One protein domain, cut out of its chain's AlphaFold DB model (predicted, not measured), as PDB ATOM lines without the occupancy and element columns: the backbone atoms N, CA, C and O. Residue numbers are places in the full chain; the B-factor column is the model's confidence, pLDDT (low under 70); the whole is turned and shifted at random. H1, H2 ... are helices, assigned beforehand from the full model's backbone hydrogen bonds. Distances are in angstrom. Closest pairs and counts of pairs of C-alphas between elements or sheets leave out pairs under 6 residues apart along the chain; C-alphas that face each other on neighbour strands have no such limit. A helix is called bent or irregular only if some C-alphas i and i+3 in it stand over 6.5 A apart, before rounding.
ATOM      1  N   ASP A 200     -11.971 -68.024  31.209       60.75
ATOM      2  CA  ASP A 200     -13.193 -68.732  30.835       60.75
ATOM      3  C   ASP A 200     -14.446 -67.938  31.235       60.75
ATOM      4  O   ASP A 200     -15.358 -67.770  30.425       60.75
ATOM      5  N   VAL A 201     -14.478 -67.370  32.445       63.00
ATOM      6  CA  VAL A 201     -15.544 -66.443  32.865       63.00
ATOM      7  C   VAL A 201     -15.518 -65.188  31.992       63.00
ATOM      8  O   VAL A 201     -16.525 -64.863  31.382       63.00
ATOM      9  N   MET A 202     -14.386 -64.511  31.823       62.44
ATOM     10  CA  MET A 202     -14.318 -63.248  31.072       62.44
ATOM     11  C   MET A 202     -14.596 -63.409  29.568       62.44
ATOM     12  O   MET A 202     -15.261 -62.564  28.966       62.44
ATOM     13  N   THR A 203     -14.138 -64.503  28.951       60.91
ATOM     14  CA  THR A 203     -14.419 -64.820  27.537       60.91
ATOM     15  C   THR A 203     -15.860 -65.251  27.307       60.91
ATOM     16  O   THR A 203     -16.341 -65.151  26.178       60.91
ATOM     17  N   SER A 204     -16.574 -65.671  28.356       58.59
ATOM     18  CA  SER A 204     -17.988 -65.999  28.232       58.59
ATOM     19  C   SER A 204     -18.853 -64.770  27.908       58.59
ATOM     20  O   SER A 204     -19.838 -64.941  27.200       58.59
ATOM     21  N   PHE A 205     -18.448 -63.543  28.278       53.56
ATOM     22  CA  PHE A 205     -19.293 -62.332  28.191       53.56
ATOM     23  C   PHE A 205     -19.015 -61.366  27.034       53.56
ATOM     24  O   PHE A 205     -19.796 -60.437  26.831       53.56
ATOM     25  N   SER A 206     -17.929 -61.520  26.270       52.31
ATOM     26  CA  SER A 206     -17.638 -60.580  25.178       52.31
ATOM     27  C   SER A 206     -17.016 -61.257  23.966       52.31
ATOM     28  O   SER A 206     -15.815 -61.511  23.873       52.31
ATOM     29  N   HIS A 207     -17.869 -61.497  22.976       50.06
ATOM     30  CA  HIS A 207     -17.454 -61.780  21.616       50.06
ATOM     31  C   HIS A 207     -17.088 -60.458  20.926       50.06
ATOM     32  O   HIS A 207     -17.993 -59.754  20.480       50.06
ATOM     33  N   LYS A 208     -15.782 -60.148  20.808       44.88
ATOM     34  CA  LYS A 208     -15.096 -59.630  19.586       44.88
ATOM     35  C   LYS A 208     -13.823 -58.806  19.838       44.88
ATOM     36  O   LYS A 208     -13.086 -58.593  18.879       44.88
ATOM     37  N   THR A 209     -13.510 -58.396  21.066       49.31
ATOM     38  CA  THR A 209     -12.277 -57.641  21.373       49.31
ATOM     39  C   THR A 209     -11.596 -58.138  22.653       49.31
ATOM     40  O   THR A 209     -12.282 -58.637  23.546       49.31
ATOM     41  N   PRO A 210     -10.255 -58.035  22.761       58.19
ATOM     42  CA  PRO A 210      -9.540 -58.354  23.994       58.19
ATOM     43  C   PRO A 210     -10.076 -57.510  25.152       58.19
ATOM     44  O   PRO A 210     -10.367 -56.329  24.970       58.19
ATOM     45  N   PHE A 211     -10.187 -58.107  26.338       67.88
ATOM     46  CA  PHE A 211     -10.585 -57.388  27.543       67.88
ATOM     47  C   PHE A 211      -9.616 -56.226  27.814       67.88
ATOM     48  O   PHE A 211      -8.420 -56.442  28.009       67.88
ATOM     49  N   ASN A 212     -10.135 -54.996  27.803       77.81
ATOM     50  CA  ASN A 212      -9.356 -53.782  28.013       77.81
ATOM     51  C   ASN A 212      -9.793 -53.093  29.313       77.81
ATOM     52  O   ASN A 212     -10.846 -52.456  29.381       77.81
ATOM     53  N   VAL A 213      -8.947 -53.199  30.340       80.25
ATOM     54  CA  VAL A 213      -9.184 -52.621  31.672       80.25
ATOM     55  C   VAL A 213      -9.322 -51.096  31.626       80.25
ATOM     56  O   VAL A 213     -10.099 -50.517  32.386       80.25
ATOM     57  N   GLN A 214      -8.636 -50.420  30.702       83.88
ATOM     58  CA  GLN A 214      -8.715 -48.963  30.576       83.88
ATOM     59  C   GLN A 214     -10.072 -48.520  30.018       83.88
ATOM     60  O   GLN A 214     -10.663 -47.554  30.510       83.88
ATOM     61  N   GLU A 215     -10.601 -49.236  29.020       84.38
ATOM     62  CA  GLU A 215     -11.950 -48.986  28.497       84.38
ATOM     63  C   GLU A 215     -13.019 -49.284  29.550       84.38
ATOM     64  O   GLU A 215     -13.959 -48.500  29.715       84.38
ATOM     65  N   LEU A 216     -12.837 -50.367  30.311       83.88
ATOM     66  CA  LEU A 216     -13.705 -50.730  31.428       83.88
ATOM     67  C   LEU A 216     -13.737 -49.639  32.504       83.88
ATOM     68  O   LEU A 216     -14.805 -49.179  32.909       83.88
ATOM     69  N   SER A 217     -12.563 -49.184  32.935       88.44
ATOM     70  CA  SER A 217     -12.437 -48.121  33.930       88.44
ATOM     71  C   SER A 217     -13.113 -46.841  33.441       88.44
ATOM     72  O   SER A 217     -13.912 -46.233  34.153       88.44
ATOM     73  N   LYS A 218     -12.897 -46.464  32.173       88.94
ATOM     74  CA  LYS A 218     -13.548 -45.298  31.557       88.94
ATOM     75  C   LYS A 218     -15.077 -45.412  31.539       88.94
ATOM     76  O   LYS A 218     -15.752 -44.419  31.833       88.94
ATOM     77  N   LYS A 219     -15.625 -46.593  31.217       86.56
ATOM     78  CA  LYS A 219     -17.071 -46.884  31.292       86.56
ATOM     79  C   LYS A 219     -17.593 -46.577  32.698       86.56
ATOM     80  O   LYS A 219     -18.552 -45.817  32.834       86.56
ATOM     81  N   TYR A 220     -16.928 -47.087  33.732       87.50
ATOM     82  CA  TYR A 220     -17.382 -46.924  35.111       87.50
ATOM     83  C   TYR A 220     -17.186 -45.524  35.690       87.50
ATOM     84  O   TYR A 220     -18.089 -45.051  36.378       87.50
ATOM     85  N   TYR A 221     -16.109 -44.806  35.358       90.56
ATOM     86  CA  TYR A 221     -15.977 -43.392  35.733       90.56
ATOM     87  C   TYR A 221     -17.095 -42.541  35.119       90.56
ATOM     88  O   TYR A 221     -17.717 -41.733  35.809       90.56
ATOM     89  N   THR A 222     -17.404 -42.772  33.840       88.19
ATOM     90  CA  THR A 222     -18.471 -42.048  33.131       88.19
ATOM     91  C   THR A 222     -19.839 -42.349  33.743       88.19
ATOM     92  O   THR A 222     -20.642 -41.442  33.968       88.19
ATOM     93  N   GLN A 223     -20.104 -43.620  34.051       83.69
ATOM     94  CA  GLN A 223     -21.344 -44.047  34.689       83.69
ATOM     95  C   GLN A 223     -21.480 -43.471  36.106       83.69
ATOM     96  O   GLN A 223     -22.533 -42.931  36.447       83.69
ATOM     97  N   ALA A 224     -20.413 -43.522  36.908       85.06
ATOM     98  CA  ALA A 224     -20.369 -42.932  38.241       85.06
ATOM     99  C   ALA A 224     -20.650 -41.424  38.188       85.06
ATOM    100  O   ALA A 224     -21.493 -40.927  38.932       85.06
ATOM    101  N   TYR A 225     -20.031 -40.700  37.252       86.38
ATOM    102  CA  TYR A 225     -20.284 -39.272  37.082       86.38
ATOM    103  C   TYR A 225     -21.736 -38.985  36.677       86.38
ATOM    104  O   TYR A 225     -22.365 -38.096  37.249       86.38
ATOM    105  N   ARG A 226     -22.299 -39.762  35.742       82.56
ATOM    106  CA  ARG A 226     -23.686 -39.597  35.277       82.56
ATOM    107  C   ARG A 226     -24.705 -39.736  36.407       82.56
ATOM    108  O   ARG A 226     -25.677 -38.987  36.427       82.56
ATOM    109  N   TYR A 227     -24.502 -40.689  37.316       76.62
ATOM    110  CA  TYR A 227     -25.438 -40.941  38.414       76.62
ATOM    111  C   TYR A 227     -25.169 -40.083  39.654       76.62
ATOM    112  O   TYR A 227     -26.115 -39.690  40.333       76.62
ATOM    113  N   PHE A 228     -23.903 -39.776  39.946       77.00
ATOM    114  CA  PHE A 228     -23.506 -39.195  41.230       77.00
ATOM    115  C   PHE A 228     -22.735 -37.883  41.122       77.00
ATOM    116  O   PHE A 228     -22.809 -37.074  42.040       77.00
ATOM    117  N   GLY A 229     -22.011 -37.631  40.031       79.88
ATOM    118  CA  GLY A 229     -21.087 -36.497  39.929       79.88
ATOM    119  C   GLY A 229     -21.753 -35.146  40.201       79.88
ATOM    120  O   GLY A 229     -21.274 -34.367  41.023       79.88
ATOM    121  N   THR A 230     -22.906 -34.891  39.578       77.88
ATOM    122  CA  THR A 230     -23.682 -33.657  39.795       77.88
ATOM    123  C   THR A 230     -24.316 -33.597  41.186       77.88
ATOM    124  O   THR A 230     -24.373 -32.523  41.786       77.88
ATOM    125  N   LEU A 231     -24.746 -34.742  41.726       77.56
ATOM    126  CA  LEU A 231     -25.312 -34.849  43.069       77.56
ATOM    127  C   LEU A 231     -24.269 -34.517  44.143       77.56
ATOM    128  O   LEU A 231     -24.579 -33.759  45.058       77.56
ATOM    129  N   PHE A 232     -23.040 -35.029  44.023       77.56
ATOM    130  CA  PHE A 232     -21.950 -34.722  44.955       77.56
ATOM    131  C   PHE A 232     -21.653 -33.230  44.988       77.56
ATOM    132  O   PHE A 232     -21.636 -32.642  46.065       77.56
ATOM    133  N   ILE A 233     -21.491 -32.613  43.815       79.25
ATOM    134  CA  ILE A 233     -21.238 -31.173  43.708       79.25
ATOM    135  C   ILE A 233     -22.364 -30.388  44.389       79.25
ATOM    136  O   ILE A 233     -22.095 -29.519  45.210       79.25
ATOM    137  N   LYS A 234     -23.627 -30.745  44.123       77.94
ATOM    138  CA  LYS A 234     -24.781 -30.097  44.754       77.94
ATOM    139  C   LYS A 234     -24.758 -30.226  46.284       77.94
ATOM    140  O   LYS A 234     -24.947 -29.235  46.976       77.94
ATOM    141  N   ARG A 235     -24.506 -31.429  46.813       77.81
ATOM    142  CA  ARG A 235     -24.480 -31.694  48.263       77.81
ATOM    143  C   ARG A 235     -23.344 -30.978  48.987       77.81
ATOM    144  O   ARG A 235     -23.522 -30.601  50.140       77.81
ATOM    145  N   VAL A 236     -22.190 -30.807  48.338       80.00
ATOM    146  CA  VAL A 236     -21.088 -30.007  48.893       80.00
ATOM    147  C   VAL A 236     -21.504 -28.546  48.988       80.00
ATOM    148  O   VAL A 236     -21.383 -27.979  50.065       80.00
ATOM    149  N   LEU A 237     -22.070 -27.981  47.915       76.38
ATOM    150  CA  LEU A 237     -22.528 -26.586  47.891       76.38
ATOM    151  C   LEU A 237     -23.601 -26.303  48.954       76.38
ATOM    152  O   LEU A 237     -23.531 -25.292  49.647       76.38
ATOM    153  N   GLU A 238     -24.549 -27.231  49.139       75.69
ATOM    154  CA  GLU A 238     -25.547 -27.171  50.220       75.69
ATOM    155  C   GLU A 238     -24.887 -27.151  51.613       75.69
ATOM    156  O   GLU A 238     -25.343 -26.441  52.503       75.69
ATOM    157  N   LYS A 239     -23.806 -27.917  51.812       72.19
ATOM    158  CA  LYS A 239     -23.071 -27.996  53.086       72.19
ATOM    159  C   LYS A 239     -22.170 -26.795  53.355       72.19
ATOM    160  O   LYS A 239     -21.855 -26.547  54.514       72.19
ATOM    161  N   THR A 240     -21.712 -26.107  52.317       69.31
ATOM    162  CA  THR A 240     -20.859 -24.920  52.440       69.31
ATOM    163  C   THR A 240     -21.662 -23.621  52.532       69.31
ATOM    164  O   THR A 240     -21.050 -22.560  52.542       69.31
ATOM    165  N   GLU A 241     -23.003 -23.696  52.599       62.38
ATOM    166  CA  GLU A 241     -23.924 -22.542  52.623       62.38
ATOM    167  C   GLU A 241     -23.690 -21.554  51.460       62.38
ATOM    168  O   GLU A 241     -23.949 -20.356  51.567       62.38
ATOM    169  N   GLU A 242     -23.198 -22.049  50.318       61.31
ATOM    170  CA  GLU A 242     -22.963 -21.234  49.124       61.31
ATOM    171  C   GLU A 242     -24.211 -21.268  48.216       61.31
ATOM    172  O   GLU A 242     -24.735 -22.333  47.882       61.31
ATOM    173  N   ASP A 243     -24.717 -20.091  47.830       50.50
ATOM    174  CA  ASP A 243     -25.989 -19.941  47.112       50.50
ATOM    175  C   ASP A 243     -25.942 -20.548  45.690       50.50
ATOM    176  O   ASP A 243     -25.156 -20.145  44.824       50.50
ATOM    177  N   ILE A 244     -26.818 -21.527  45.437       52.00
ATOM    178  CA  ILE A 244     -26.912 -22.298  44.185       52.00
ATOM    179  C   ILE A 244     -27.429 -21.428  43.023       52.00
ATOM    180  O   ILE A 244     -27.170 -21.731  41.855       52.00
ATOM    181  N   ALA A 245     -28.144 -20.338  43.308       45.38
ATOM    182  CA  ALA A 245     -28.882 -19.581  42.298       45.38
ATOM    183  C   ALA A 245     -28.053 -18.544  41.501       45.38
ATOM    184  O   ALA A 245     -28.582 -17.967  40.549       45.38
ATOM    185  N   GLY A 246     -26.763 -18.328  41.808       53.66
ATOM    186  CA  GLY A 246     -25.955 -17.262  41.181       53.66
ATOM    187  C   GLY A 246     -24.457 -17.555  41.023       53.66
ATOM    188  O   GLY A 246     -23.630 -16.691  41.301       53.66
ATOM    189  N   SER A 247     -24.078 -18.774  40.625       53.09
ATOM    190  CA  SER A 247     -22.707 -19.289  40.772       53.09
ATOM    191  C   SER A 247     -21.616 -18.532  39.979       53.09
ATOM    192  O   SER A 247     -21.299 -18.902  38.846       53.09
ATOM    193  N   ARG A 248     -20.925 -17.585  40.629       57.62
ATOM    194  CA  ARG A 248     -19.566 -17.147  40.235       57.62
ATOM    195  C   ARG A 248     -18.489 -18.214  40.489       57.62
ATOM    196  O   ARG A 248     -17.360 -18.070  40.055       57.62
ATOM    197  N   ILE A 249     -18.840 -19.324  41.141       63.75
ATOM    198  CA  ILE A 249     -17.921 -20.419  41.508       63.75
ATOM    199  C   ILE A 249     -17.237 -21.039  40.281       63.75
ATOM    200  O   ILE A 249     -16.094 -21.475  40.355       63.75
ATOM    201  N   TRP A 250     -17.919 -21.064  39.133       71.31
ATOM    202  CA  TRP A 250     -17.340 -21.554  37.878       71.31
ATOM    203  C   TRP A 250     -16.569 -20.473  37.112       71.31
ATOM    204  O   TRP A 250     -16.075 -20.771  36.023       71.31
ATOM    205  N   GLU A 251     -16.501 -19.234  37.613       70.50
ATOM    206  CA  GLU A 251     -15.923 -18.065  36.933       70.50
ATOM    207  C   GLU A 251     -14.425 -17.866  37.207       70.50
ATOM    208  O   GLU A 251     -13.753 -17.244  36.376       70.50
ATOM    209  N   ASP A 252     -13.879 -18.461  38.267       79.69
ATOM    210  CA  ASP A 252     -12.458 -18.385  38.611       79.69
ATOM    211  C   ASP A 252     -11.882 -19.733  39.084       79.69
ATOM    212  O   ASP A 252     -12.593 -20.610  39.580       79.69
ATOM    213  N   ASP A 253     -10.575 -19.920  38.890       80.31
ATOM    214  CA  ASP A 253      -9.907 -21.200  39.153       80.31
ATOM    215  C   ASP A 253      -9.704 -21.468  40.658       80.31
ATOM    216  O   ASP A 253      -9.585 -22.626  41.063       80.31
ATOM    217  N   VAL A 254      -9.706 -20.424  41.498       80.94
ATOM    218  CA  VAL A 254      -9.517 -20.537  42.955       80.94
ATOM    219  C   VAL A 254     -10.766 -21.131  43.599       80.94
ATOM    220  O   VAL A 254     -10.668 -22.086  44.372       80.94
ATOM    221  N   SER A 255     -11.942 -20.632  43.222       80.62
ATOM    222  CA  SER A 255     -13.236 -21.146  43.674       80.62
ATOM    223  C   SER A 255     -13.443 -22.606  43.266       80.62
ATOM    224  O   SER A 255     -13.871 -23.424  44.079       80.62
ATOM    225  N   VAL A 256     -13.068 -22.977  42.034       83.12
ATOM    226  CA  VAL A 256     -13.145 -24.371  41.563       83.12
ATOM    227  C   VAL A 256     -12.179 -25.284  42.324       83.12
ATOM    228  O   VAL A 256     -12.545 -26.411  42.663       83.12
ATOM    229  N   ALA A 257     -10.958 -24.822  42.609       83.69
ATOM    230  CA  ALA A 257      -9.989 -25.590  43.387       83.69
ATOM    231  C   ALA A 257     -10.464 -25.818  44.831       83.69
ATOM    232  O   ALA A 257     -10.388 -26.949  45.313       83.69
ATOM    233  N   LYS A 258     -11.019 -24.780  45.476       84.56
ATOM    234  CA  LYS A 258     -11.632 -24.861  46.810       84.56
ATOM    235  C   LYS A 258     -12.799 -25.851  46.826       84.56
ATOM    236  O   LYS A 258     -12.807 -26.761  47.647       84.56
ATOM    237  N   LEU A 259     -13.718 -25.744  45.864       83.69
ATOM    238  CA  LEU A 259     -14.836 -26.680  45.721       83.69
ATOM    239  C   LEU A 259     -14.346 -28.127  45.578       83.69
ATOM    240  O   LEU A 259     -14.913 -29.038  46.173       83.69
ATOM    241  N   LEU A 260     -13.287 -28.357  44.798       86.19
ATOM    242  CA  LEU A 260     -12.711 -29.687  44.630       86.19
ATOM    243  C   LEU A 260     -12.103 -30.229  45.934       86.19
ATOM    244  O   LEU A 260     -12.254 -31.415  46.225       86.19
ATOM    245  N   ASP A 261     -11.443 -29.383  46.728       86.50
ATOM    246  CA  ASP A 261     -10.962 -29.756  48.064       86.50
ATOM    247  C   ASP A 261     -12.109 -30.097  49.015       86.50
ATOM    248  O   ASP A 261     -12.049 -31.119  49.703       86.50
ATOM    249  N   ASP A 262     -13.187 -29.317  48.993       84.12
ATOM    250  CA  ASP A 262     -14.381 -29.586  49.788       84.12
ATOM    251  C   ASP A 262     -15.062 -30.899  49.365       84.12
ATOM    252  O   ASP A 262     -15.463 -31.689  50.223       84.12
ATOM    253  N   VAL A 263     -15.116 -31.212  48.063       84.12
ATOM    254  CA  VAL A 263     -15.609 -32.512  47.567       84.12
ATOM    255  C   VAL A 263     -14.773 -33.670  48.115       84.12
ATOM    256  O   VAL A 263     -15.335 -34.647  48.611       84.12
ATOM    257  N   LEU A 264     -13.441 -33.572  48.060       84.88
ATOM    258  CA  LEU A 264     -12.550 -34.617  48.574       84.88
ATOM    259  C   LEU A 264     -12.624 -34.747  50.102       84.88
ATOM    260  O   LEU A 264     -12.516 -35.856  50.624       84.88
ATOM    261  N   LYS A 265     -12.816 -33.631  50.817       84.81
ATOM    262  CA  LYS A 265     -12.925 -33.575  52.280       84.81
ATOM    263  C   LYS A 265     -14.239 -34.167  52.783       84.81
ATOM    264  O   LYS A 265     -14.232 -34.973  53.708       84.81
ATOM    265  N   TYR A 266     -15.364 -33.781  52.183       80.50
ATOM    266  CA  TYR A 266     -16.696 -34.182  52.643       80.50
ATOM    267  C   TYR A 266     -17.212 -35.470  52.000       80.50
ATOM    268  O   TYR A 266     -18.325 -35.883  52.316       80.50
ATOM    269  N   TYR A 267     -16.428 -36.129  51.145       78.25
ATOM    270  CA  TYR A 267     -16.821 -37.350  50.438       78.25
ATOM    271  C   TYR A 267     -17.487 -38.398  51.336       78.25
ATOM    272  O   TYR A 267     -18.626 -38.788  51.080       78.25
ATOM    273  N   SER A 268     -16.821 -38.817  52.416       74.06
ATOM    274  CA  SER A 268     -17.336 -39.856  53.316       74.06
ATOM    275  C   SER A 268     -18.606 -39.411  54.044       74.06
ATOM    276  O   SER A 268     -19.533 -40.198  54.209       74.06
ATOM    277  N   THR A 269     -18.687 -38.136  54.430       75.75
ATOM    278  CA  THR A 269     -19.867 -37.560  55.092       75.75
ATOM    279  C   THR A 269     -21.052 -37.428  54.136       75.75
ATOM    280  O   THR A 269     -22.187 -37.664  54.536       75.75
ATOM    281  N   ILE A 270     -20.809 -37.052  52.879       71.00
ATOM    282  CA  ILE A 270     -21.843 -36.927  51.844       71.00
ATOM    283  C   ILE A 270     -22.322 -38.298  51.403       71.00
ATOM    284  O   ILE A 270     -23.519 -38.486  51.226       71.00
ATOM    285  N   LEU A 271     -21.420 -39.272  51.280       69.62
ATOM    286  CA  LEU A 271     -21.825 -40.662  51.139       69.62
ATOM    287  C   LEU A 271     -22.733 -41.033  52.306       69.62
ATOM    288  O   LEU A 271     -23.892 -41.340  52.068       69.62
ATOM    289  N   ALA A 272     -22.280 -40.935  53.555       67.12
ATOM    290  CA  ALA A 272     -23.095 -41.300  54.715       67.12
ATOM    291  C   ALA A 272     -24.472 -40.602  54.730       67.12
ATOM    292  O   ALA A 272     -25.478 -41.268  54.966       67.12
ATOM    293  N   SER A 273     -24.546 -39.312  54.376       64.19
ATOM    294  CA  SER A 273     -25.812 -38.563  54.323       64.19
ATOM    295  C   SER A 273     -26.739 -38.983  53.177       64.19
ATOM    296  O   SER A 273     -27.960 -39.010  53.340       64.19
ATOM    297  N   VAL A 274     -26.182 -39.366  52.023       56.84
ATOM    298  CA  VAL A 274     -26.929 -39.991  50.918       56.84
ATOM    299  C   VAL A 274     -27.489 -41.359  51.335       56.84
ATOM    300  O   VAL A 274     -28.536 -41.771  50.828       56.84
ATOM    301  N   HIS A 275     -26.845 -42.042  52.286       54.94
ATOM    302  CA  HIS A 275     -27.281 -43.340  52.810       54.94
ATOM    303  C   HIS A 275     -28.270 -43.240  53.987       54.94
ATOM    304  O   HIS A 275     -29.119 -44.120  54.107       54.94
ATOM    305  N   SER A 276     -28.208 -42.187  54.815       51.19
ATOM    306  CA  SER A 276     -29.083 -41.971  55.985       51.19
ATOM    307  C   SER A 276     -30.391 -41.225  55.683       51.19
ATOM    308  O   SER A 276     -31.211 -41.051  56.579       51.19
ATOM    309  N   GLY A 277     -30.577 -40.736  54.453       43.75
ATOM    310  CA  GLY A 277     -31.795 -40.041  54.034       43.75
ATOM    311  C   GLY A 277     -33.002 -40.981  53.956       43.75
ATOM    312  O   GLY A 277     -32.955 -42.001  53.268       43.75
ATOM    313  N   ASP A 278     -34.052 -40.594  54.676       36.28
ATOM    314  CA  ASP A 278     -35.301 -41.298  54.970       36.28
ATOM    315  C   ASP A 278     -36.002 -41.995  53.777       36.28
ATOM    316  O   ASP A 278     -35.935 -41.552  52.630       36.28
ATOM    317  N   THR A 279     -36.767 -43.040  54.112       35.75
ATOM    318  CA  THR A 279     -37.702 -43.863  53.310       35.75
ATOM    319  C   THR A 279     -37.170 -45.029  52.443       35.75
ATOM    320  O   THR A 279     -36.617 -44.874  51.357       35.75
ATOM    321  N   GLN A 280     -37.492 -46.230  52.949       37.88
ATOM    322  CA  GLN A 280     -37.684 -47.532  52.292       37.88
ATOM    323  C   GLN A 280     -36.502 -48.213  51.569       37.88
ATOM    324  O   GLN A 280     -35.585 -47.602  51.029       37.88
ATOM    325  N   LEU A 281     -36.580 -49.549  51.541       40.22
ATOM    326  CA  LEU A 281     -35.712 -50.527  50.861       40.22
ATOM    327  C   LEU A 281     -35.444 -50.247  49.357       40.22
ATOM    328  O   LEU A 281     -34.693 -50.985  48.719       40.22
ATOM    329  N   GLU A 282     -36.047 -49.203  48.788       39.31
ATOM    330  CA  GLU A 282     -36.150 -48.914  47.354       39.31
ATOM    331  C   GLU A 282     -34.955 -48.143  46.764       39.31
ATOM    332  O   GLU A 282     -34.856 -48.012  45.550       39.31
ATOM    333  N   ASN A 283     -34.017 -47.644  47.578       44.16
ATOM    334  CA  ASN A 283     -32.987 -46.714  47.087       44.16
ATOM    335  C   ASN A 283     -31.553 -47.261  46.999       44.16
ATOM    336  O   ASN A 283     -30.660 -46.511  46.612       44.16
ATOM    337  N   LEU A 284     -31.282 -48.537  47.305       44.03
ATOM    338  CA  LEU A 284     -29.904 -49.070  47.190       44.03
ATOM    339  C   LEU A 284     -29.389 -49.116  45.740       44.03
ATOM    340  O   LEU A 284     -28.182 -49.054  45.519       44.03
ATOM    341  N   ASP A 285     -30.293 -49.120  44.762       47.16
ATOM    342  CA  ASP A 285     -29.955 -49.172  43.339       47.16
ATOM    343  C   ASP A 285     -29.295 -47.859  42.862       47.16
ATOM    344  O   ASP A 285     -28.567 -47.838  41.874       47.16
ATOM    345  N   ARG A 286     -29.461 -46.764  43.618       47.97
ATOM    346  CA  ARG A 286     -28.773 -45.477  43.419       47.97
ATOM    347  C   ARG A 286     -27.578 -45.281  44.357       47.97
ATOM    348  O   ARG A 286     -27.162 -44.144  44.526       47.97
ATOM    349  N   ARG A 287     -27.066 -46.321  45.031       53.75
ATOM    350  CA  ARG A 287     -26.093 -46.190  46.146       53.75
ATOM    351  C   ARG A 287     -24.775 -46.948  45.952       53.75
ATOM    352  O   ARG A 287     -23.849 -46.780  46.732       53.75
ATOM    353  N   LEU A 288     -24.645 -47.739  44.891       63.72
ATOM    354  CA  LEU A 288     -23.458 -48.556  44.635       63.72
ATOM    355  C   LEU A 288     -22.447 -47.803  43.763       63.72
ATOM    356  O   LEU A 288     -22.288 -48.095  42.587       63.72
ATOM    357  N   LEU A 289     -21.772 -46.795  44.312       78.75
ATOM    358  CA  LEU A 289     -20.510 -46.342  43.715       78.75
ATOM    359  C   LEU A 289     -19.436 -47.403  43.958       78.75
ATOM    360  O   LEU A 289     -19.451 -48.019  45.013       78.75
ATOM    361  N   LEU A 290     -18.483 -47.591  43.041       87.19
ATOM    362  CA  LEU A 290     -17.444 -48.625  43.178       87.19
ATOM    363  C   LEU A 290     -16.744 -48.611  44.555       87.19
ATOM    364  O   LEU A 290     -16.722 -49.663  45.189       87.19
ATOM    365  N   PRO A 291     -16.271 -47.465  45.093       85.44
ATOM    366  CA  PRO A 291     -15.674 -47.443  46.433       85.44
ATOM    367  C   PRO A 291     -16.638 -47.853  47.554       85.44
ATOM    368  O   PRO A 291     -16.239 -48.485  48.528       85.44
ATOM    369  N   GLU A 292     -17.915 -47.506  47.410       81.50
ATOM    370  CA  GLU A 292     -18.956 -47.818  48.388       81.50
ATOM    371  C   GLU A 292     -19.378 -49.290  48.311       81.50
ATOM    372  O   GLU A 292     -19.568 -49.944  49.332       81.50
ATOM    373  N   TRP A 293     -19.452 -49.843  47.102       86.38
ATOM    374  CA  TRP A 293     -19.631 -51.271  46.877       86.38
ATOM    375  C   TRP A 293     -18.485 -52.077  47.493       86.38
ATOM    376  O   TRP A 293     -18.750 -53.015  48.239       86.38
ATOM    377  N   MET A 294     -17.228 -51.672  47.276       86.62
ATOM    378  CA  MET A 294     -16.075 -52.322  47.911       86.62
ATOM    379  C   MET A 294     -16.174 -52.276  49.434       86.62
ATOM    380  O   MET A 294     -15.973 -53.295  50.090       86.62
ATOM    381  N   ARG A 295     -16.563 -51.122  49.994       83.94
ATOM    382  CA  ARG A 295     -16.804 -50.965  51.433       83.94
ATOM    383  C   ARG A 295     -17.885 -51.923  51.940       83.94
ATOM    384  O   ARG A 295     -17.694 -52.530  52.988       83.94
ATOM    385  N   MET A 296     -18.998 -52.072  51.219       80.31
ATOM    386  CA  MET A 296     -20.072 -53.006  51.582       80.31
ATOM    387  C   MET A 296     -19.626 -54.468  51.503       80.31
ATOM    388  O   MET A 296     -19.969 -55.240  52.392       80.31
ATOM    389  N   CYS A 297     -18.832 -54.835  50.496       82.38
ATOM    390  CA  CYS A 297     -18.220 -56.162  50.379       82.38
ATOM    391  C   CYS A 297     -17.065 -56.391  51.374       82.38
ATOM    392  O   CYS A 297     -16.432 -57.442  51.331       82.38
ATOM    393  N   SER A 298     -16.722 -55.414  52.221       83.62
ATOM    394  CA  SER A 298     -15.530 -55.459  53.076       83.62
ATOM    395  C   SER A 298     -14.224 -55.703  52.296       83.62
ATOM    396  O   SER A 298     -13.276 -56.273  52.835       83.62
ATOM    397  N   ILE A 299     -14.150 -55.268  51.034       86.19
ATOM    398  CA  ILE A 299     -12.947 -55.337  50.194       86.19
ATOM    399  C   ILE A 299     -12.119 -54.066  50.448       86.19
ATOM    400  O   ILE A 299     -12.664 -52.960  50.367       86.19
ATOM    401  N   PRO A 300     -10.820 -54.175  50.785       83.31
ATOM    402  CA  PRO A 300      -9.996 -53.004  51.051       83.31
ATOM    403  C   PRO A 300      -9.827 -52.150  49.793       83.31
ATOM    404  O   PRO A 300      -9.483 -52.660  48.734       83.31
ATOM    405  N   LEU A 301     -10.027 -50.843  49.952       86.31
ATOM    406  CA  LEU A 301      -9.650 -49.832  48.972       86.31
ATOM    407  C   LEU A 301      -8.952 -48.686  49.704       86.31
ATOM    408  O   LEU A 301      -9.543 -48.061  50.593       86.31
ATOM    409  N   SER A 302      -7.703 -48.409  49.347       87.62
ATOM    410  CA  SER A 302      -6.873 -47.397  49.981       87.62
ATOM    411  C   SER A 302      -7.502 -46.009  49.859       87.62
ATOM    412  O   SER A 302      -8.170 -45.664  48.881       87.62
ATOM    413  N   VAL A 303      -7.281 -45.160  50.867       85.31
ATOM    414  CA  VAL A 303      -7.828 -43.791  50.874       85.31
ATOM    415  C   VAL A 303      -7.311 -42.983  49.676       85.31
ATOM    416  O   VAL A 303      -8.028 -42.139  49.140       85.31
ATOM    417  N   ILE A 304      -6.084 -43.257  49.225       85.81
ATOM    418  CA  ILE A 304      -5.509 -42.605  48.047       85.81
ATOM    419  C   ILE A 304      -6.200 -43.106  46.773       85.81
ATOM    420  O   ILE A 304      -6.597 -42.274  45.958       85.81
ATOM    421  N   ALA A 305      -6.445 -44.414  46.626       89.69
ATOM    422  CA  ALA A 305      -7.213 -44.952  45.503       89.69
ATOM    423  C   ALA A 305      -8.638 -44.378  45.448       89.69
ATOM    424  O   ALA A 305      -9.083 -43.960  44.381       89.69
ATOM    425  N   GLN A 306      -9.323 -44.233  46.589       88.94
ATOM    426  CA  GLN A 306     -10.633 -43.564  46.659       88.94
ATOM    427  C   GLN A 306     -10.569 -42.116  46.147       88.94
ATOM    428  O   GLN A 306     -11.421 -41.687  45.364       88.94
ATOM    429  N   ARG A 307      -9.534 -41.357  46.536       89.31
ATOM    430  CA  ARG A 307      -9.311 -39.984  46.049       89.31
ATOM    431  C   ARG A 307      -9.030 -39.940  44.550       89.31
ATOM    432  O   ARG A 307      -9.619 -39.121  43.845       89.31
ATOM    433  N   VAL A 308      -8.176 -40.831  44.049       91.69
ATOM    434  CA  VAL A 308      -7.863 -40.936  42.616       91.69
ATOM    435  C   VAL A 308      -9.109 -41.325  41.816       91.69
ATOM    436  O   VAL A 308      -9.372 -40.713  40.780       91.69
ATOM    437  N   PHE A 309      -9.924 -42.262  42.314       92.50
ATOM    438  CA  PHE A 309     -11.209 -42.629  41.717       92.50
ATOM    439  C   PHE A 309     -12.138 -41.415  41.597       92.50
ATOM    440  O   PHE A 309     -12.677 -41.157  40.521       92.50
ATOM    441  N   MET A 310     -12.289 -40.630  42.670       89.00
ATOM    442  CA  MET A 310     -13.124 -39.425  42.658       89.00
ATOM    443  C   MET A 310     -12.654 -38.397  41.633       89.00
ATOM    444  O   MET A 310     -13.463 -37.878  40.867       89.00
ATOM    445  N   LEU A 311     -11.350 -38.120  41.593       92.50
ATOM    446  CA  LEU A 311     -10.773 -37.186  40.628       92.50
ATOM    447  C   LEU A 311     -11.010 -37.665  39.189       92.50
ATOM    448  O   LEU A 311     -11.424 -36.877  38.343       92.50
ATOM    449  N   ARG A 312     -10.826 -38.965  38.917       93.56
ATOM    450  CA  ARG A 312     -11.088 -39.570  37.600       93.56
ATOM    451  C   ARG A 312     -12.561 -39.548  37.205       93.56
ATOM    452  O   ARG A 312     -12.867 -39.286  36.047       93.56
ATOM    453  N   MET A 313     -13.470 -39.755  38.152       91.62
ATOM    454  CA  MET A 313     -14.905 -39.576  37.935       91.62
ATOM    455  C   MET A 313     -15.239 -38.109  37.618       91.62
ATOM    456  O   MET A 313     -15.956 -37.837  36.659       91.62
ATOM    457  N   LEU A 314     -14.727 -37.144  38.389       90.38
ATOM    458  CA  LEU A 314     -15.000 -35.717  38.169       90.38
ATOM    459  C   LEU A 314     -14.390 -35.189  36.867       90.38
ATOM    460  O   LEU A 314     -14.944 -34.263  36.280       90.38
ATOM    461  N   LEU A 315     -13.323 -35.809  36.352       92.94
ATOM    462  CA  LEU A 315     -12.799 -35.520  35.013       92.94
ATOM    463  C   LEU A 315     -13.823 -35.763  33.889       92.94
ATOM    464  O   LEU A 315     -13.684 -35.175  32.817       92.94
ATOM    465  N   CYS A 316     -14.861 -36.574  34.121       91.62
ATOM    466  CA  CYS A 316     -15.954 -36.791  33.169       91.62
ATOM    467  C   CYS A 316     -16.952 -35.618  33.094       91.62
ATOM    468  O   CYS A 316     -17.915 -35.688  32.332       91.62
ATOM    469  N   THR A 317     -16.749 -34.543  33.862       87.81
ATOM    470  CA  THR A 317     -17.606 -33.353  33.826       87.81
ATOM    471  C   THR A 317     -17.504 -32.556  32.526       87.81
ATOM    472  O   THR A 317     -16.437 -32.411  31.930       87.81
ATOM    473  N   GLU A 318     -18.616 -31.938  32.127       86.44
ATOM    474  CA  GLU A 318     -18.657 -30.984  31.014       86.44
ATOM    475  C   GLU A 318     -17.988 -29.643  31.365       86.44
ATOM    476  O   GLU A 318     -17.651 -28.867  30.472       86.44
ATOM    477  N   LYS A 319     -17.754 -29.353  32.656       86.50
ATOM    478  CA  LYS A 319     -17.180 -28.082  33.125       86.50
ATOM    479  C   LYS A 319     -15.651 -28.048  32.920       86.50
ATOM    480  O   LYS A 319     -14.925 -28.745  33.629       86.50
ATOM    481  N   PRO A 320     -15.107 -27.221  32.003       87.19
ATOM    482  CA  PRO A 320     -13.689 -27.283  31.637       87.19
ATOM    483  C   PRO A 320     -12.740 -26.932  32.790       87.19
ATOM    484  O   PRO A 320     -11.745 -27.626  32.976       87.19
ATOM    485  N   ARG A 321     -13.069 -25.932  33.615       87.38
ATOM    486  CA  ARG A 321     -12.244 -25.550  34.777       87.38
ATOM    487  C   ARG A 321     -12.128 -26.653  35.826       87.38
ATOM    488  O   ARG A 321     -11.041 -26.900  36.332       87.38
ATOM    489  N   MET A 322     -13.219 -27.374  36.089       86.94
ATOM    490  CA  MET A 322     -13.201 -28.523  37.001       86.94
ATOM    491  C   MET A 322     -12.291 -29.636  36.474       86.94
ATOM    492  O   MET A 322     -11.537 -30.221  37.247       86.94
ATOM    493  N   ARG A 323     -12.283 -29.879  35.154       91.38
ATOM    494  CA  ARG A 323     -11.344 -30.835  34.547       91.38
ATOM    495  C   ARG A 323      -9.888 -30.410  34.737       91.38
ATOM    496  O   ARG A 323      -9.071 -31.240  35.116       91.38
ATOM    497  N   VAL A 324      -9.574 -29.130  34.524       91.75
ATOM    498  CA  VAL A 324      -8.217 -28.591  34.741       91.75
ATOM    499  C   VAL A 324      -7.791 -28.756  36.203       91.75
ATOM    500  O   VAL A 324      -6.709 -29.281  36.461       91.75
ATOM    501  N   ALA A 325      -8.654 -28.396  37.157       90.12
ATOM    502  CA  ALA A 325      -8.382 -28.548  38.586       90.12
ATOM    503  C   ALA A 325      -8.180 -30.021  38.997       90.12
ATOM    504  O   ALA A 325      -7.241 -30.338  39.729       90.12
ATOM    505  N   CYS A 326      -9.010 -30.938  38.484       92.75
ATOM    506  CA  CYS A 326      -8.865 -32.374  38.736       92.75
ATOM    507  C   CYS A 326      -7.545 -32.924  38.181       92.75
ATOM    508  O   CYS A 326      -6.844 -33.648  38.889       92.75
ATOM    509  N   SER A 327      -7.170 -32.551  36.952       93.62
ATOM    510  CA  SER A 327      -5.887 -32.939  36.356       93.62
ATOM    511  C   SER A 327      -4.704 -32.408  37.164       93.62
ATOM    512  O   SER A 327      -3.769 -33.157  37.435       93.62
ATOM    513  N   ALA A 328      -4.754 -31.149  37.612       91.75
ATOM    514  CA  ALA A 328      -3.707 -30.561  38.444       91.75
ATOM    515  C   ALA A 328      -3.537 -31.317  39.775       91.75
ATOM    516  O   ALA A 328      -2.411 -31.641  40.153       91.75
ATOM    517  N   LYS A 329      -4.637 -31.675  40.456       91.94
ATOM    518  CA  LYS A 329      -4.576 -32.481  41.688       91.94
ATOM    519  C   LYS A 329      -4.064 -33.901  41.442       91.94
ATOM    520  O   LYS A 329      -3.268 -34.389  42.237       91.94
ATOM    521  N   LEU A 330      -4.461 -34.555  40.349       92.00
ATOM    522  CA  LEU A 330      -3.918 -35.869  39.981       92.00
ATOM    523  C   LEU A 330      -2.408 -35.808  39.727       92.00
ATOM    524  O   LEU A 330      -1.678 -36.669  40.213       92.00
ATOM    525  N   HIS A 331      -1.930 -34.777  39.024       91.19
ATOM    526  CA  HIS A 331      -0.498 -34.557  38.818       91.19
ATOM    527  C   HIS A 331       0.244 -34.279  40.129       91.19
ATOM    528  O   HIS A 331       1.341 -34.798  40.313       91.19
ATOM    529  N   ALA A 332      -0.352 -33.521  41.055       89.75
ATOM    530  CA  ALA A 332       0.225 -33.291  42.378       89.75
ATOM    531  C   ALA A 332       0.341 -34.595  43.187       89.75
ATOM    532  O   ALA A 332       1.388 -34.851  43.775       89.75
ATOM    533  N   ILE A 333      -0.688 -35.452  43.163       87.62
ATOM    534  CA  ILE A 333      -0.643 -36.780  43.800       87.62
ATOM    535  C   ILE A 333       0.463 -37.628  43.166       87.62
ATOM    536  O   ILE A 333       1.309 -38.152  43.886       87.62
ATOM    537  N   HIS A 334       0.512 -37.707  41.835       87.19
ATOM    538  CA  HIS A 334       1.557 -38.439  41.116       87.19
ATOM    539  C   HIS A 334       2.967 -37.920  41.449       87.19
ATOM    540  O   HIS A 334       3.886 -38.708  41.621       87.19
ATOM    541  N   GLY A 335       3.153 -36.601  41.559       85.75
ATOM    542  CA  GLY A 335       4.440 -35.985  41.899       85.75
ATOM    543  C   GLY A 335       4.841 -36.109  43.374       85.75
ATOM    544  O   GLY A 335       6.013 -35.933  43.694       85.75
ATOM    545  N   SER A 336       3.897 -36.413  44.268       86.00
ATOM    546  CA  SER A 336       4.143 -36.546  45.713       86.00
ATOM    547  C   SER A 336       4.731 -37.898  46.134       86.00
ATOM    548  O   SER A 336       5.094 -38.068  47.294       86.00
ATOM    549  N   MET A 337       4.820 -38.864  45.214       86.44
ATOM    550  CA  MET A 337       5.253 -40.231  45.502       86.44
ATOM    551  C   MET A 337       6.104 -40.823  44.366       86.44
ATOM    552  O   MET A 337       6.054 -40.330  43.238       86.44
ATOM    553  N   PRO A 338       6.878 -41.893  44.624       83.69
ATOM    554  CA  PRO A 338       7.570 -42.632  43.570       83.69
ATOM    555  C   PRO A 338       6.598 -43.200  42.525       83.69
ATOM    556  O   PRO A 338       5.497 -43.626  42.871       83.69
ATOM    557  N   ILE A 339       7.042 -43.297  41.265       79.12
ATOM    558  CA  ILE A 339       6.236 -43.826  40.142       79.12
ATOM    559  C   ILE A 339       5.671 -45.216  40.464       79.12
ATOM    560  O   ILE A 339       4.480 -45.444  40.280       79.12
ATOM    561  N   ALA A 340       6.493 -46.103  41.034       76.38
ATOM    562  CA  ALA A 340       6.074 -47.450  41.423       76.38
ATOM    563  C   ALA A 340       4.894 -47.448  42.415       76.38
ATOM    564  O   ALA A 340       4.003 -48.284  42.320       76.38
ATOM    565  N   ASN A 341       4.830 -46.478  43.335       80.31
ATOM    566  CA  ASN A 341       3.720 -46.375  44.286       80.31
ATOM    567  C   ASN A 341       2.435 -45.894  43.600       80.31
ATOM    568  O   ASN A 341       1.345 -46.345  43.948       80.31
ATOM    569  N   PHE A 342       2.549 -45.005  42.608       82.19
ATOM    570  CA  PHE A 342       1.397 -44.568  41.823       82.19
ATOM    571  C   PHE A 342       0.867 -45.677  40.904       82.19
ATOM    572  O   PHE A 342      -0.344 -45.807  40.733       82.19
ATOM    573  N   GLU A 343       1.750 -46.503  40.341       83.94
ATOM    574  CA  GLU A 343       1.364 -47.702  39.589       83.94
ATOM    575  C   GLU A 343       0.589 -48.694  40.459       83.94
ATOM    576  O   GLU A 343      -0.443 -49.188  40.019       83.94
ATOM    577  N   LEU A 344       0.985 -48.893  41.718       84.06
ATOM    578  CA  LEU A 344       0.240 -49.746  42.654       84.06
ATOM    579  C   LEU A 344      -1.177 -49.229  42.942       84.06
ATOM    580  O   LEU A 344      -2.102 -50.024  43.069       84.06
ATOM    581  N   ILE A 345      -1.379 -47.907  42.986       87.00
ATOM    582  CA  ILE A 345      -2.721 -47.312  43.111       87.00
ATOM    583  C   ILE A 345      -3.554 -47.560  41.844       87.00
ATOM    584  O   ILE A 345      -4.770 -47.743  41.924       87.00
ATOM    585  N   ASN A 346      -2.922 -47.551  40.665       87.50
ATOM    586  CA  ASN A 346      -3.607 -47.877  39.414       87.50
ATOM    587  C   ASN A 346      -4.000 -49.347  39.366       87.50
ATOM    588  O   ASN A 346      -5.148 -49.624  39.048       87.50
ATOM    589  N   ASP A 347      -3.091 -50.245  39.740       85.62
ATOM    590  CA  ASP A 347      -3.355 -51.679  39.831       85.62
ATOM    591  C   ASP A 347      -4.497 -51.971  40.819       85.62
ATOM    592  O   ASP A 347      -5.422 -52.707  40.491       85.62
ATOM    593  N   GLU A 348      -4.501 -51.324  41.992       87.75
ATOM    594  CA  GLU A 348      -5.583 -51.449  42.977       87.75
ATOM    595  C   GLU A 348      -6.945 -51.015  42.403       87.75
ATOM    596  O   GLU A 348      -7.964 -51.681  42.602       87.75
ATOM    597  N   LEU A 349      -6.980 -49.898  41.667       89.69
ATOM    598  CA  LEU A 349      -8.202 -49.435  41.011       89.69
ATOM    599  C   LEU A 349      -8.613 -50.345  39.856       89.69
ATOM    600  O   LEU A 349      -9.803 -50.587  39.680       89.69
ATOM    601  N   ASP A 350      -7.671 -50.835  39.064       87.06
ATOM    602  CA  ASP A 350      -7.927 -51.750  37.956       87.06
ATOM    603  C   ASP A 350      -8.554 -53.056  38.471       87.06
ATOM    604  O   ASP A 350      -9.602 -53.475  37.968       87.06
ATOM    605  N   ASP A 351      -7.999 -53.623  39.544       84.69
ATOM    606  CA  ASP A 351      -8.545 -54.793  40.235       84.69
ATOM    607  C   ASP A 351      -9.964 -54.523  40.755       84.69
ATOM    608  O   ASP A 351     -10.879 -55.328  40.550       84.69
ATOM    609  N   ALA A 352     -10.192 -53.348  41.351       88.62
ATOM    610  CA  ALA A 352     -11.515 -52.938  41.799       88.62
ATOM    611  C   ALA A 352     -12.538 -52.858  40.653       88.62
ATOM    612  O   ALA A 352     -13.666 -53.328  40.806       88.62
ATOM    613  N   HIS A 353     -12.170 -52.297  39.494       87.75
ATOM    614  CA  HIS A 353     -13.060 -52.220  38.328       87.75
ATOM    615  C   HIS A 353     -13.389 -53.602  37.760       87.75
ATOM    616  O   HIS A 353     -14.520 -53.826  37.326       87.75
ATOM    617  N   ILE A 354     -12.427 -54.528  37.774       83.81
ATOM    618  CA  ILE A 354     -12.631 -55.910  37.330       83.81
ATOM    619  C   ILE A 354     -13.637 -56.615  38.241       83.81
ATOM    620  O   ILE A 354     -14.630 -57.151  37.752       83.81
ATOM    621  N   LEU A 355     -13.419 -56.580  39.558       86.25
ATOM    622  CA  LEU A 355     -14.329 -57.202  40.524       86.25
ATOM    623  C   LEU A 355     -15.735 -56.587  40.442       86.25
ATOM    624  O   LEU A 355     -16.737 -57.301  40.511       86.25
TER     625      LEU A 355
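What this domain is: This is residues 200 to 355 of the 575 residues of the protein "Ubiquitin carboxyl-terminal hydrolase 25" of Ascaris suum (UniProt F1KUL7). H5 lies in the middle, crossed by H7 and by H2a, the first arm of the long bent helix H2, while H6 folds back beside H5 as a helical hairpin. H2b and the first arm of the bent helix H3 cross at one end of the long axis, H1 lies far off at the other, and residues 276 to 282 stick out as a loop. The printed part has 156 residues with seven named helices, H1 to H7 in order, and no named strand: the class is all helix, and the packing is mostly crossed, helices meeting at large angles. The whole is compact, with a radius of gyration of the C-alphas of 16.9 A and spans of 54 by 45 by 29 A.

How they stand to each other: H2, residues 213 to 239, was assigned as one helix by its hydrogen bonds but is bent: C-alphas 227 and 230 are 7.6 A apart, and its arms H2a, residues 213 to 227, and H2b, residues 230 to 239, stand at a steep tilt of 52 degrees. H2a, with residues 221 to 225 alone, touches H5, residues 303 to 314; the closest C-alphas, Tyr 221 and Met 313, are 4.5 A apart. H7, residues 339 to 355, touches H2a with residues 350 to 354 alone, closest at the C-alphas of Ser 217 and His 353, 6.0 A. H5 and H7 touch, only just about perpendicular at 72 degrees, closest at the C-alphas of Ala 305 and Ile 345, 5.6 A. H5 and H6, residues 320 to 335, form a hairpin at a shallow tilt of 26 degrees, opposite ways, closest at the C-alphas of Leu 311 and Cys 326, 5.5 A. H3, residues 253 to 276, was likewise assigned as one helix by its hydrogen bonds but is bent, with C-alphas 265 and 268 7.7 A apart; H3a, residues 253 to 265, and H3b, residues 268 to 276, are its arms. H6 touches H3a with residues 321 to 326 alone, closest at the C-alphas of Ala 257 and Ala 325, 5.9 A. H2b and H3a touch, about perpendicular at 90 degrees, closest at the C-alphas of Val 236 and Val 263, 6.2 A. H4, residues 290 to 296, only just touches H7, with 3 pairs of C-alphas within 8 A, closest Leu 290 and Ala 352, 7.5 A. H1, residues 200 to 204, touches no helix. In H1, H2a, H2b, H3a, H3b, H4, H5, H6 and H7 every O i to N i+4 pair is within hydrogen-bond range.

Where its parts are: H1 begins at C-alpha 200, (-13.193, -68.732, 30.835), and is 6.1 A long. H2a is 21.1 A, H2b 14.5 A, H3a 18.3 A, H3b 12.2 A, H4 9.8 A, H5 16.7 A and H6 22.6 A. H7, 24.5 A, ends at C-alpha 355, (-14.329, -57.202, 40.524).

The domain as a whole: The C-alphas farthest apart, those of Asp 200 and Gly 246, are 54.0 A apart. The printed part has no cut. The links H2 to H3 and H3 to H4 are long, 13 residues each. Mean pLDDT of the printed part is 76.7; it is under 70 in residues 200 to 211, 240 to 249 and 271 to 288.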